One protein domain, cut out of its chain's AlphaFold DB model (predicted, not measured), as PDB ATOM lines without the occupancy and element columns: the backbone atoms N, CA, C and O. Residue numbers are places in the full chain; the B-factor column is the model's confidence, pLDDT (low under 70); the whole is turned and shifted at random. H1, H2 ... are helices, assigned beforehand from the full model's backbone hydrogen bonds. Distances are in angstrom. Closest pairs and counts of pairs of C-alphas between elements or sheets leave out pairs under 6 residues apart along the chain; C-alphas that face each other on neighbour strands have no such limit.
ATOM      1  N   GLY A  63     155.068 161.818 147.372       58.91
ATOM      2  CA  GLY A  63     154.149 161.768 146.235       58.91
ATOM      3  C   GLY A  63     153.559 160.377 146.043       58.91
ATOM      4  O   GLY A  63     154.299 159.423 145.839       58.91
ATOM      5  N   GLU A  64     152.227 160.265 146.081       68.19
ATOM      6  CA  GLU A  64     151.524 158.991 145.878       68.19
ATOM      7  C   GLU A  64     151.459 158.615 144.386       68.19
ATOM      8  O   GLU A  64     150.701 159.194 143.591       68.19
ATOM      9  N   ILE A  65     152.250 157.613 143.996       69.25
ATOM     10  CA  ILE A  65     152.202 157.018 142.656       69.25
ATOM     11  C   ILE A  65     151.062 156.007 142.563       69.25
ATOM     12  O   ILE A  65     150.723 155.304 143.514       69.25
ATOM     13  N   TRP A  66     150.438 155.921 141.389       68.06
ATOM     14  CA  TRP A  66     149.431 154.905 141.136       68.06
ATOM     15  C   TRP A  66     150.057 153.504 141.107       68.06
ATOM     16  O   TRP A  66     150.894 153.206 140.265       68.06
ATOM     17  N   LYS A  67     149.598 152.603 141.981       66.62
ATOM     18  CA  LYS A  67     150.154 151.243 142.145       66.62
ATOM     19  C   LYS A  67     150.080 150.335 140.908       66.62
ATOM     20  O   LYS A  67     150.737 149.303 140.878       66.62
ATOM     21  N   LEU A  68     149.272 150.690 139.905       66.44
ATOM     22  CA  LEU A  68     149.193 149.981 138.618       66.44
ATOM     23  C   LEU A  68     150.052 150.640 137.529       66.44
ATOM     24  O   LEU A  68     149.922 150.309 136.350       66.44
ATOM     25  N   ASP A  69     150.913 151.586 137.903       76.44
ATOM     26  CA  ASP A  69     151.922 152.117 137.004       76.44
ATOM     27  C   ASP A  69     152.861 151.000 136.515       76.44
ATOM     28  O   ASP A  69     153.114 149.998 137.200       76.44
ATOM     29  N   PHE A  70     153.374 151.165 135.295       74.19
ATOM     30  CA  PHE A  70     154.249 150.189 134.652       74.19
ATOM     31  C   PHE A  70     155.438 149.807 135.546       74.19
ATOM     32  O   PHE A  70     155.785 148.629 135.650       74.19
ATOM     33  N   TYR A  71     156.047 150.782 136.222       75.00
ATOM     34  CA  TYR A  71     157.225 150.513 137.037       75.00
ATOM     35  C   TYR A  71     156.900 149.768 138.328       75.00
ATOM     36  O   TYR A  71     157.644 148.861 138.694       75.00
ATOM     37  N   TYR A  72     155.760 150.074 138.951       75.25
ATOM     38  CA  TYR A  72     155.296 149.390 140.161       75.25
ATOM     39  C   TYR A  72     154.992 147.909 139.914       75.25
ATOM     40  O   TYR A  72     155.233 147.069 140.776       75.25
ATOM     41  N   SER A  73     154.492 147.586 138.719       75.88
ATOM     42  CA  SER A  73     154.191 146.205 138.324       75.88
ATOM     43  C   SER A  73     155.410 145.426 137.819       75.88
ATOM     44  O   SER A  73     155.454 144.209 137.981       75.88
ATOM     45  N   THR A  74     156.395 146.104 137.222       79.12
ATOM     46  CA  THR A  74     157.544 145.446 136.571       79.12
ATOM     47  C   THR A  74     158.759 145.315 137.489       79.12
ATOM     48  O   THR A  74     159.444 144.297 137.450       79.12
ATOM     49  N   TYR A  75     159.027 146.316 138.332       80.81
ATOM     50  CA  TYR A  75     160.216 146.374 139.185       80.81
ATOM     51  C   TYR A  75     159.789 146.517 140.646       80.81
ATOM     52  O   TYR A  75     159.726 147.614 141.198       80.81
ATOM     53  N   THR A  76     159.467 145.396 141.286       77.75
ATOM     54  CA  THR A  76     158.893 145.382 142.643       77.75
ATOM     55  C   THR A  76     159.840 145.925 143.716       77.75
ATOM     56  O   THR A  76     159.371 146.553 144.663       77.75
ATOM     57  N   GLY A  77     161.160 145.750 143.569       78.56
ATOM     58  CA  GLY A  77     162.142 146.356 144.479       78.56
ATOM     59  C   GLY A  77     162.233 147.874 144.310       78.56
ATOM     60  O   GLY A  77     162.140 148.604 145.290       78.56
ATOM     61  N   TYR A  78     162.254 148.361 143.066       82.81
ATOM     62  CA  TYR A  78     162.121 149.794 142.790       82.81
ATOM     63  C   TYR A  78     160.817 150.370 143.363       82.81
ATOM     64  O   TYR A  78     160.843 151.443 143.951       82.81
ATOM     65  N   ALA A  79     159.690 149.665 143.220       80.06
ATOM     66  CA  ALA A  79     158.395 150.105 143.738       80.06
ATOM     67  C   ALA A  79     158.435 150.302 145.259       80.06
ATOM     68  O   ALA A  79     157.993 151.331 145.761       80.06
ATOM     69  N   LYS A  80     159.036 149.339 145.971       81.56
ATOM     70  CA  LYS A  80     159.243 149.400 147.420       81.56
ATOM     71  C   LYS A  80     160.065 150.625 147.817       81.56
ATOM     72  O   LYS A  80     159.697 151.303 148.768       81.56
ATOM     73  N   ASP A  81     161.155 150.914 147.111       77.44
ATOM     74  CA  ASP A  81     161.997 152.071 147.429       77.44
ATOM     75  C   ASP A  81     161.319 153.390 147.034       77.44
ATOM     76  O   ASP A  81     161.457 154.400 147.719       77.44
ATOM     77  N   HIS A  82     160.536 153.391 145.958       78.50
ATOM     78  CA  HIS A  82     159.822 154.571 145.479       78.50
ATOM     79  C   HIS A  82     158.713 155.034 146.436       78.50
ATOM     80  O   HIS A  82     158.360 156.214 146.440       78.50
ATOM     81  N   ASP A  83     158.176 154.153 147.281       75.50
ATOM     82  CA  ASP A  83     157.239 154.561 148.335       75.50
ATOM     83  C   ASP A  83     157.890 155.529 149.353       75.50
ATOM     84  O   ASP A  83     157.187 156.291 150.018       75.50
ATOM     85  N   PHE A  84     159.226 155.537 149.455       70.25
ATOM     86  CA  PHE A  84     159.985 156.345 150.424       70.25
ATOM     87  C   PHE A  84     160.920 157.374 149.774       70.25
ATOM     88  O   PHE A  84     161.261 158.393 150.382       70.25
ATOM     89  N   TYR A  85     161.342 157.122 148.537       72.75
ATOM     90  CA  TYR A  85     162.367 157.887 147.844       72.75
ATOM     91  C   TYR A  85     161.870 158.446 146.514       72.75
ATOM     92  O   TYR A  85     160.987 157.898 145.861       72.75
ATOM     93  N   SER A  86     162.484 159.547 146.069       72.88
ATOM     94  CA  SER A  86     162.199 160.078 144.733       72.88
ATOM     95  C   SER A  86     162.588 159.067 143.647       72.88
ATOM     96  O   SER A  86     163.471 158.229 143.844       72.88
ATOM     97  N   ARG A  87     161.991 159.203 142.460       76.75
ATOM     98  CA  ARG A  87     162.228 158.338 141.294       76.75
ATOM     99  C   ARG A  87     163.691 157.985 141.046       76.75
ATOM    100  O   ARG A  87     164.015 156.822 140.821       76.75
ATOM    101  N   ASN A  88     164.572 158.980 141.075       76.56
ATOM    102  CA  ASN A  88     165.988 158.779 140.771       76.56
ATOM    103  C   ASN A  88     166.720 158.028 141.892       76.56
ATOM    104  O   ASN A  88     167.612 157.231 141.608       76.56
ATOM    105  N   TYR A  89     166.314 158.244 143.144       76.38
ATOM    106  CA  TYR A  89     166.860 157.539 144.299       76.38
ATOM    107  C   TYR A  89     166.397 156.083 144.334       76.38
ATOM    108  O   TYR A  89     167.236 155.190 144.370       76.38
ATOM    109  N   ALA A  90     165.096 155.832 144.199       80.06
ATOM    110  CA  ALA A  90     164.548 154.477 144.129       80.06
ATOM    111  C   ALA A  90     165.153 153.663 142.974       80.06
ATOM    112  O   ALA A  90     165.480 152.489 143.121       80.06
ATOM    113  N   ARG A  91     165.379 154.300 141.817       82.38
ATOM    114  CA  ARG A  91     166.074 153.673 140.685       82.38
ATOM    115  C   ARG A  91     167.516 153.301 141.015       82.38
ATOM    116  O   ARG A  91     167.961 152.226 140.625       82.38
ATOM    117  N   LEU A  92     168.257 154.195 141.672       80.00
ATOM    118  CA  LEU A  92     169.640 153.932 142.056       80.00
ATOM    119  C   LEU A  92     169.724 152.751 143.026       80.00
ATOM    120  O   LEU A  92     170.556 151.872 142.823       80.00
ATOM    121  N   LEU A  93     168.854 152.724 144.038       79.88
ATOM    122  CA  LEU A  93     168.771 151.643 145.022       79.88
ATOM    123  C   LEU A  93     168.485 150.305 144.342       79.88
ATOM    124  O   LEU A  93     169.294 149.382 144.437       79.88
ATOM    125  N   TRP A  94     167.433 150.257 143.523       84.88
ATOM    126  CA  TRP A  94     167.113 149.083 142.720       84.88
ATOM    127  C   TRP A  94     168.285 148.617 141.854       84.88
ATOM    128  O   TRP A  94     168.581 147.425 141.793       84.88
ATOM    129  N   TRP A  95     168.971 149.538 141.179       85.50
ATOM    130  CA  TRP A  95     170.102 149.191 140.325       85.50
ATOM    131  C   TRP A  95     171.303 148.666 141.121       85.50
ATOM    132  O   TRP A  95     171.997 147.752 140.670       85.50
ATOM    133  N   LEU A  96     171.564 149.208 142.312       78.31
ATOM    134  CA  LEU A  96     172.627 148.718 143.189       78.31
ATOM    135  C   LEU A  96     172.349 147.290 143.668       78.31
ATOM    136  O   LEU A  96     173.283 146.478 143.682       78.31
ATOM    137  N   GLU A  97     171.089 147.003 144.005       79.44
ATOM    138  CA  GLU A  97     170.609 145.701 144.477       79.44
ATOM    139  C   GLU A  97     170.552 144.651 143.361       79.44
ATOM    140  O   GLU A  97     171.148 143.581 143.479       79.44
ATOM    141  N   SER A  98     169.859 144.957 142.263       80.31
ATOM    142  CA  SER A  98     169.577 144.007 141.177       80.31
ATOM    143  C   SER A  98     170.677 143.953 140.114       80.31
ATOM    144  O   SER A  98     170.823 142.955 139.411       80.31
ATOM    145  N   GLY A  99     171.465 145.024 139.968       78.88
ATOM    146  CA  GLY A  99     172.353 145.227 138.821       78.88
ATOM    147  C   GLY A  99     171.624 145.613 137.528       78.88
ATOM    148  O   GLY A  99     172.288 145.896 136.526       78.88
ATOM    149  N   GLU A 100     170.293 145.655 137.546       80.50
ATOM    150  CA  GLU A 100     169.445 146.016 136.419       80.50
ATOM    151  C   GLU A 100     168.894 147.424 136.596       80.50
ATOM    152  O   GLU A 100     168.461 147.830 137.670       80.50
ATOM    153  N   ASP A 101     168.942 148.206 135.525       81.69
ATOM    154  CA  ASP A 101     168.513 149.596 135.572       81.69
ATOM    155  C   ASP A 101     167.039 149.738 135.165       81.69
ATOM    156  O   ASP A 101     166.567 149.035 134.270       81.69
ATOM    157  N   VAL A 102     166.319 150.682 135.776       78.88
ATOM    158  CA  VAL A 102     164.892 150.915 135.504       78.88
ATOM    159  C   VAL A 102     164.735 151.762 134.242       78.88
ATOM    160  O   VAL A 102     165.029 152.956 134.245       78.88
ATOM    161  N   TYR A 103     164.241 151.155 133.159       73.19
ATOM    162  CA  TYR A 103     164.028 151.825 131.867       73.19
ATOM    163  C   TYR A 103     162.677 151.533 131.230       73.19
ATOM    164  O   TYR A 103     161.948 150.645 131.669       73.19
ATOM    165  N   HIS A 104     162.344 152.312 130.188       66.88
ATOM    166  CA  HIS A 104     161.144 152.104 129.380       66.88
ATOM    167  C   HIS A 104     160.973 150.617 129.023       66.88
ATOM    168  O   HIS A 104     161.950 149.976 128.628       66.88
ATOM    169  N   PRO A 105     159.732 150.097 129.009       63.22
ATOM    170  CA  PRO A 105     159.429 148.733 128.555       63.22
ATOM    171  C   PRO A 105     159.901 148.418 127.131       63.22
ATOM    172  O   PRO A 105     159.883 147.273 126.693       63.22
ATOM    173  N   THR A 106     160.258 149.443 126.358       64.06
ATOM    174  CA  THR A 106     160.609 149.301 124.951       64.06
ATOM    175  C   THR A 106     162.126 149.375 124.835       64.06
ATOM    176  O   THR A 106     162.687 150.425 125.138       64.06
ATOM    177  N   PRO A 107     162.803 148.335 124.312       58.72
ATOM    178  CA  PRO A 107     164.267 148.292 124.229       58.72
ATOM    179  C   PRO A 107     164.893 149.450 123.438       58.72
ATOM    180  O   PRO A 107     166.062 149.770 123.614       58.72
ATOM    181  N   ARG A 108     164.109 150.084 122.555       58.81
ATOM    182  CA  ARG A 108     164.521 151.214 121.708       58.81
ATOM    183  C   ARG A 108     164.405 152.578 122.389       58.81
ATOM    184  O   ARG A 108     164.731 153.586 121.772       58.81
ATOM    185  N   ARG A 109     163.887 152.622 123.616       60.31
ATOM    186  CA  ARG A 109     163.620 153.847 124.359       60.31
ATOM    187  C   ARG A 109     164.544 153.941 125.562       60.31
ATOM    188  O   ARG A 109     164.602 153.050 126.408       60.31
ATOM    189  N   SER A 110     165.312 155.021 125.584       59.25
ATOM    190  CA  SER A 110     166.180 155.407 126.695       59.25
ATOM    191  C   SER A 110     165.545 156.500 127.551       59.25
ATOM    192  O   SER A 110     166.232 157.102 128.360       59.25
ATOM    193  N   ASP A 111     164.269 156.817 127.352       62.16
ATOM    194  CA  ASP A 111     163.487 157.680 128.227       62.16
ATOM    195  C   ASP A 111     162.819 156.863 129.340       62.16
ATOM    196  O   ASP A 111     162.719 155.637 129.275       62.16
ATOM    197  N   PHE A 112     162.365 157.542 130.389       64.69
ATOM    198  CA  PHE A 112     161.454 156.922 131.340       64.69
ATOM    199  C   PHE A 112     160.048 156.910 130.757       64.69
ATOM    200  O   PHE A 112     159.602 157.876 130.136       64.69
ATOM    201  N   HIS A 113     159.308 155.850 131.046       65.31
ATOM    202  CA  HIS A 113     157.866 155.903 131.012       65.31
ATOM    203  C   HIS A 113     157.391 156.997 131.982       65.31
ATOM    204  O   HIS A 113     157.949 157.186 133.065       65.31
ATOM    205  N   LYS A 114     156.389 157.780 131.587       69.19
ATOM    206  CA  LYS A 114     155.815 158.765 132.505       69.19
ATOM    207  C   LYS A 114     155.065 158.018 133.599       69.19
ATOM    208  O   LYS A 114     154.063 157.384 133.292       69.19
ATOM    209  N   GLU A 115     155.525 158.157 134.840       72.69
ATOM    210  CA  GLU A 115     154.752 157.702 135.996       72.69
ATOM    211  C   GLU A 115     153.395 158.397 136.024       72.69
ATOM    212  O   GLU A 115     153.277 159.613 135.810       72.69
ATOM    213  N   VAL A 116     152.370 157.611 136.311       72.56
ATOM    214  CA  VAL A 116     151.017 158.103 136.506       72.56
ATOM    215  C   VAL A 116     150.784 158.324 137.998       72.56
ATOM    216  O   VAL A 116     150.764 157.387 138.791       72.56
ATOM    217  N   LEU A 117     150.569 159.580 138.393       77.94
ATOM    218  CA  LEU A 117     150.189 159.910 139.768       77.94
ATOM    219  C   LEU A 117     148.754 159.461 140.053       77.94
ATOM    220  O   LEU A 117     147.879 159.582 139.188       77.94
ATOM    221  N   PHE A 118     148.484 159.023 141.284       76.44
ATOM    222  CA  PHE A 118     147.139 158.599 141.681       76.44
ATOM    223  C   PHE A 118     146.103 159.720 141.500       76.44
ATOM    224  O   PHE A 118     145.037 159.506 140.916       76.44
ATOM    225  N   SER A 119     146.469 160.950 141.864       77.06
ATOM    226  CA  SER A 119     145.657 162.156 141.655       77.06
ATOM    227  C   SER A 119     145.285 162.388 140.185       77.06
ATOM    228  O   SER A 119     144.169 162.805 139.873       77.06
ATOM    229  N   THR A 120     146.184 162.056 139.251       82.12
ATOM    230  CA  THR A 120     145.917 162.170 137.809       82.12
ATOM    231  C   THR A 120     144.861 161.161 137.362       82.12
ATOM    232  O   THR A 120     144.011 161.480 136.528       82.12
ATOM    233  N   VAL A 121     144.884 159.946 137.914       82.12
ATOM    234  CA  VAL A 121     143.865 158.923 137.637       82.12
ATOM    235  C   VAL A 121     142.512 159.352 138.196       82.12
ATOM    236  O   VAL A 121     141.518 159.302 137.472       82.12
ATOM    237  N   GLN A 122     142.476 159.836 139.439       84.81
ATOM    238  CA  GLN A 122     141.251 160.330 140.074       84.81
ATOM    239  C   GLN A 122     140.617 161.476 139.280       84.81
ATOM    240  O   GLN A 122     139.427 161.422 138.976       84.81
ATOM    241  N   ALA A 123     141.410 162.466 138.863       84.62
ATOM    242  CA  ALA A 123     140.921 163.586 138.060       84.62
ATOM    243  C   ALA A 123     140.315 163.123 136.723       84.62
ATOM    244  O   ALA A 123     139.247 163.585 136.318       84.62
ATOM    245  N   ARG A 124     140.957 162.161 136.047       87.00
ATOM    246  CA  ARG A 124     140.443 161.581 134.793       87.00
ATOM    247  C   ARG A 124     139.148 160.799 135.000       87.00
ATOM    248  O   ARG A 124     138.270 160.858 134.142       87.00
ATOM    249  N   LEU A 125     139.029 160.061 136.103       87.88
ATOM    250  CA  LEU A 125     137.804 159.339 136.454       87.88
ATOM    251  C   LEU A 125     136.654 160.309 136.732       87.88
ATOM    252  O   LEU A 125     135.582 160.141 136.158       87.88
ATOM    253  N   ALA A 126     136.894 161.356 137.524       89.38
ATOM    254  CA  ALA A 126     135.900 162.392 137.799       89.38
ATOM    255  C   ALA A 126     135.409 163.066 136.506       89.38
ATOM    256  O   ALA A 126     134.207 163.150 136.270       89.38
ATOM    257  N   ALA A 127     136.326 163.455 135.613       88.94
ATOM    258  CA  ALA A 127     135.968 164.050 134.324       88.94
ATOM    259  C   ALA A 127     135.128 163.107 133.440       88.94
ATOM    260  O   ALA A 127     134.198 163.550 132.768       88.94
ATOM    261  N   ARG A 128     135.423 161.799 133.450       88.44
ATOM    262  CA  ARG A 128     134.633 160.793 132.720       88.44
ATOM    263  C   ARG A 128     133.226 160.632 133.283       88.44
ATOM    264  O   ARG A 128     132.295 160.499 132.498       88.44
ATOM    265  N   LEU A 129     133.073 160.647 134.606       91.62
ATOM    266  CA  LEU A 129     131.760 160.577 135.249       91.62
ATOM    267  C   LEU A 129     130.901 161.790 134.879       91.62
ATOM    268  O   LEU A 129     129.770 161.608 134.442       91.62
ATOM    269  N   VAL A 130     131.470 162.999 134.917       90.25
ATOM    270  CA  VAL A 130     130.779 164.224 134.476       90.25
ATOM    271  C   VAL A 130     130.370 164.134 133.002       90.25
ATOM    272  O   VAL A 130     129.235 164.438 132.652       90.25
ATOM    273  N   ALA A 131     131.266 163.673 132.125       85.88
ATOM    274  CA  ALA A 131     130.943 163.506 130.708       85.88
ATOM    275  C   ALA A 131     129.811 162.487 130.478       85.88
ATOM    276  O   ALA A 131     128.936 162.717 129.646       85.88
ATOM    277  N   LEU A 132     129.796 161.384 131.234       88.38
ATOM    278  CA  LEU A 132     128.724 160.387 131.197       88.38
ATOM    279  C   LEU A 132     127.391 160.959 131.695       88.38
ATOM    280  O   LEU A 132     126.359 160.705 131.081       88.38
ATOM    281  N   GLU A 133     127.393 161.758 132.762       88.94
ATOM    282  CA  GLU A 133     126.191 162.438 133.254       88.94
ATOM    283  C   GLU A 133     125.632 163.430 132.229       88.94
ATOM    284  O   GLU A 133     124.423 163.445 131.993       88.94
ATOM    285  N   VAL A 134     126.488 164.211 131.562       85.31
ATOM    286  CA  VAL A 134     126.076 165.130 130.484       85.31
ATOM    287  C   VAL A 134     125.476 164.363 129.307       85.31
ATOM    288  O   VAL A 134     124.425 164.744 128.799       85.31
ATOM    289  N   LEU A 135     126.089 163.250 128.896       83.56
ATOM    290  CA  LEU A 135     125.552 162.411 127.821       83.56
ATOM    291  C   LEU A 135     124.183 161.827 128.192       83.56
ATOM    292  O   LEU A 135     123.245 161.931 127.403       83.56
ATOM    293  N   ASN A 136     124.048 161.287 129.406       81.81
ATOM    294  CA  ASN A 136     122.816 160.664 129.898       81.81
ATOM    295  C   ASN A 136     121.690 161.676 130.181       81.81
ATOM    296  O   ASN A 136     120.509 161.349 130.057       81.81
ATOM    297  N   SER A 137     122.026 162.910 130.567       73.94
ATOM    298  CA  SER A 137     121.056 164.002 130.747       73.94
ATOM    299  C   SER A 137     120.654 164.648 129.420       73.94
ATOM    300  O   SER A 137     119.485 164.984 129.247       73.94
ATOM    301  N   GLY A 138     121.567 164.717 128.446       58.59
ATOM    302  CA  GLY A 138     121.255 165.078 127.062       58.59
ATOM    303  C   GLY A 138     120.321 164.076 126.376       58.59
ATOM    304  O   GLY A 138     119.486 164.478 125.574       58.59
ATOM    305  N   THR A 139     120.371 162.790 126.753       53.91
ATOM    306  CA  THR A 139     119.403 161.781 126.274       53.91
ATOM    307  C   THR A 139     118.015 161.931 126.907       53.91
ATOM    308  O   THR A 139     117.039 161.449 126.345       53.91
ATOM    309  N   LYS A 140     117.890 162.595 128.068       53.34
ATOM    310  CA  LYS A 140     116.593 162.814 128.736       53.34
ATOM    311  C   LYS A 140     115.804 164.013 128.198       53.34
ATOM    312  O   LYS A 140     114.622 164.116 128.511       53.34
ATOM    313  N   TYR A 141     116.423 164.896 127.409       53.75
ATOM    314  CA  TYR A 141     115.790 166.132 126.923       53.75
ATOM    315  C   TYR A 141     116.029 166.424 125.426       53.75
ATOM    316  O   TYR A 141     115.867 167.563 124.995       53.75
ATOM    317  N   GLY A 142     116.395 165.419 124.621       52.03
ATOM    318  CA  GLY A 142     116.654 165.568 123.184       52.03
ATOM    319  C   GLY A 142     115.842 164.612 122.303       52.03
ATOM    320  O   GLY A 142     116.318 163.514 122.039       52.03
ATOM    321  N   ILE A 143     114.708 165.137 121.804       47.06
ATOM    322  CA  ILE A 143     113.748 164.641 120.781       47.06
ATOM    323  C   ILE A 143     112.870 163.449 121.181       47.06
ATOM    324  O   ILE A 143     113.367 162.306 121.236       47.06
TER     325      ILE A 143
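This is residues 63 to 143 of the 143 residues of an uncharacterized protein of Daphnia magna (UniProt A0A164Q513). A small head of three short helices, H1, H2 and H3, with a long loop, is followed by one long helix, H4, whose residues 123 to 138 stick out as an arm. The 81 printed residues have four named helices, H1 to H4 in chain order, and no named strand: all helix. The whole is extended, radius of gyration of the C-alphas 18.6 A, spanning 64 by 29 by 15 A.

H1, residues 70 to 74, and H2, residues 76 to 82, touch only at the corner, the closest C-alphas being Tyr 72 and Ala 79, 4.8 A. H3, residues 87 to 98, makes a helical hairpin with H2: its residues 89 to 94 alone touch H2, closest at C-alphas Asp 81 and Ala 90, 4.8 A, at a steep tilt of 38 degrees, opposite ways. H4, residues 118 to 138, is apart from H1, H2 and H3. Every O i to N i+4 pair in H1 to H4 is within hydrogen-bond range.

H1, 6.1 A long, begins at C-alpha 70 (154.249, 150.189, 134.652). H2 measures 9.7 A, H3 16.1 A and H4 30.4 A, ending at C-alpha 138 (121.255, 165.078, 127.062).

The printed part has no cut; the link H3 to H4 is long. Residues 63 to 68, 104 to 114 and 138 to 143 have pLDDT under 70.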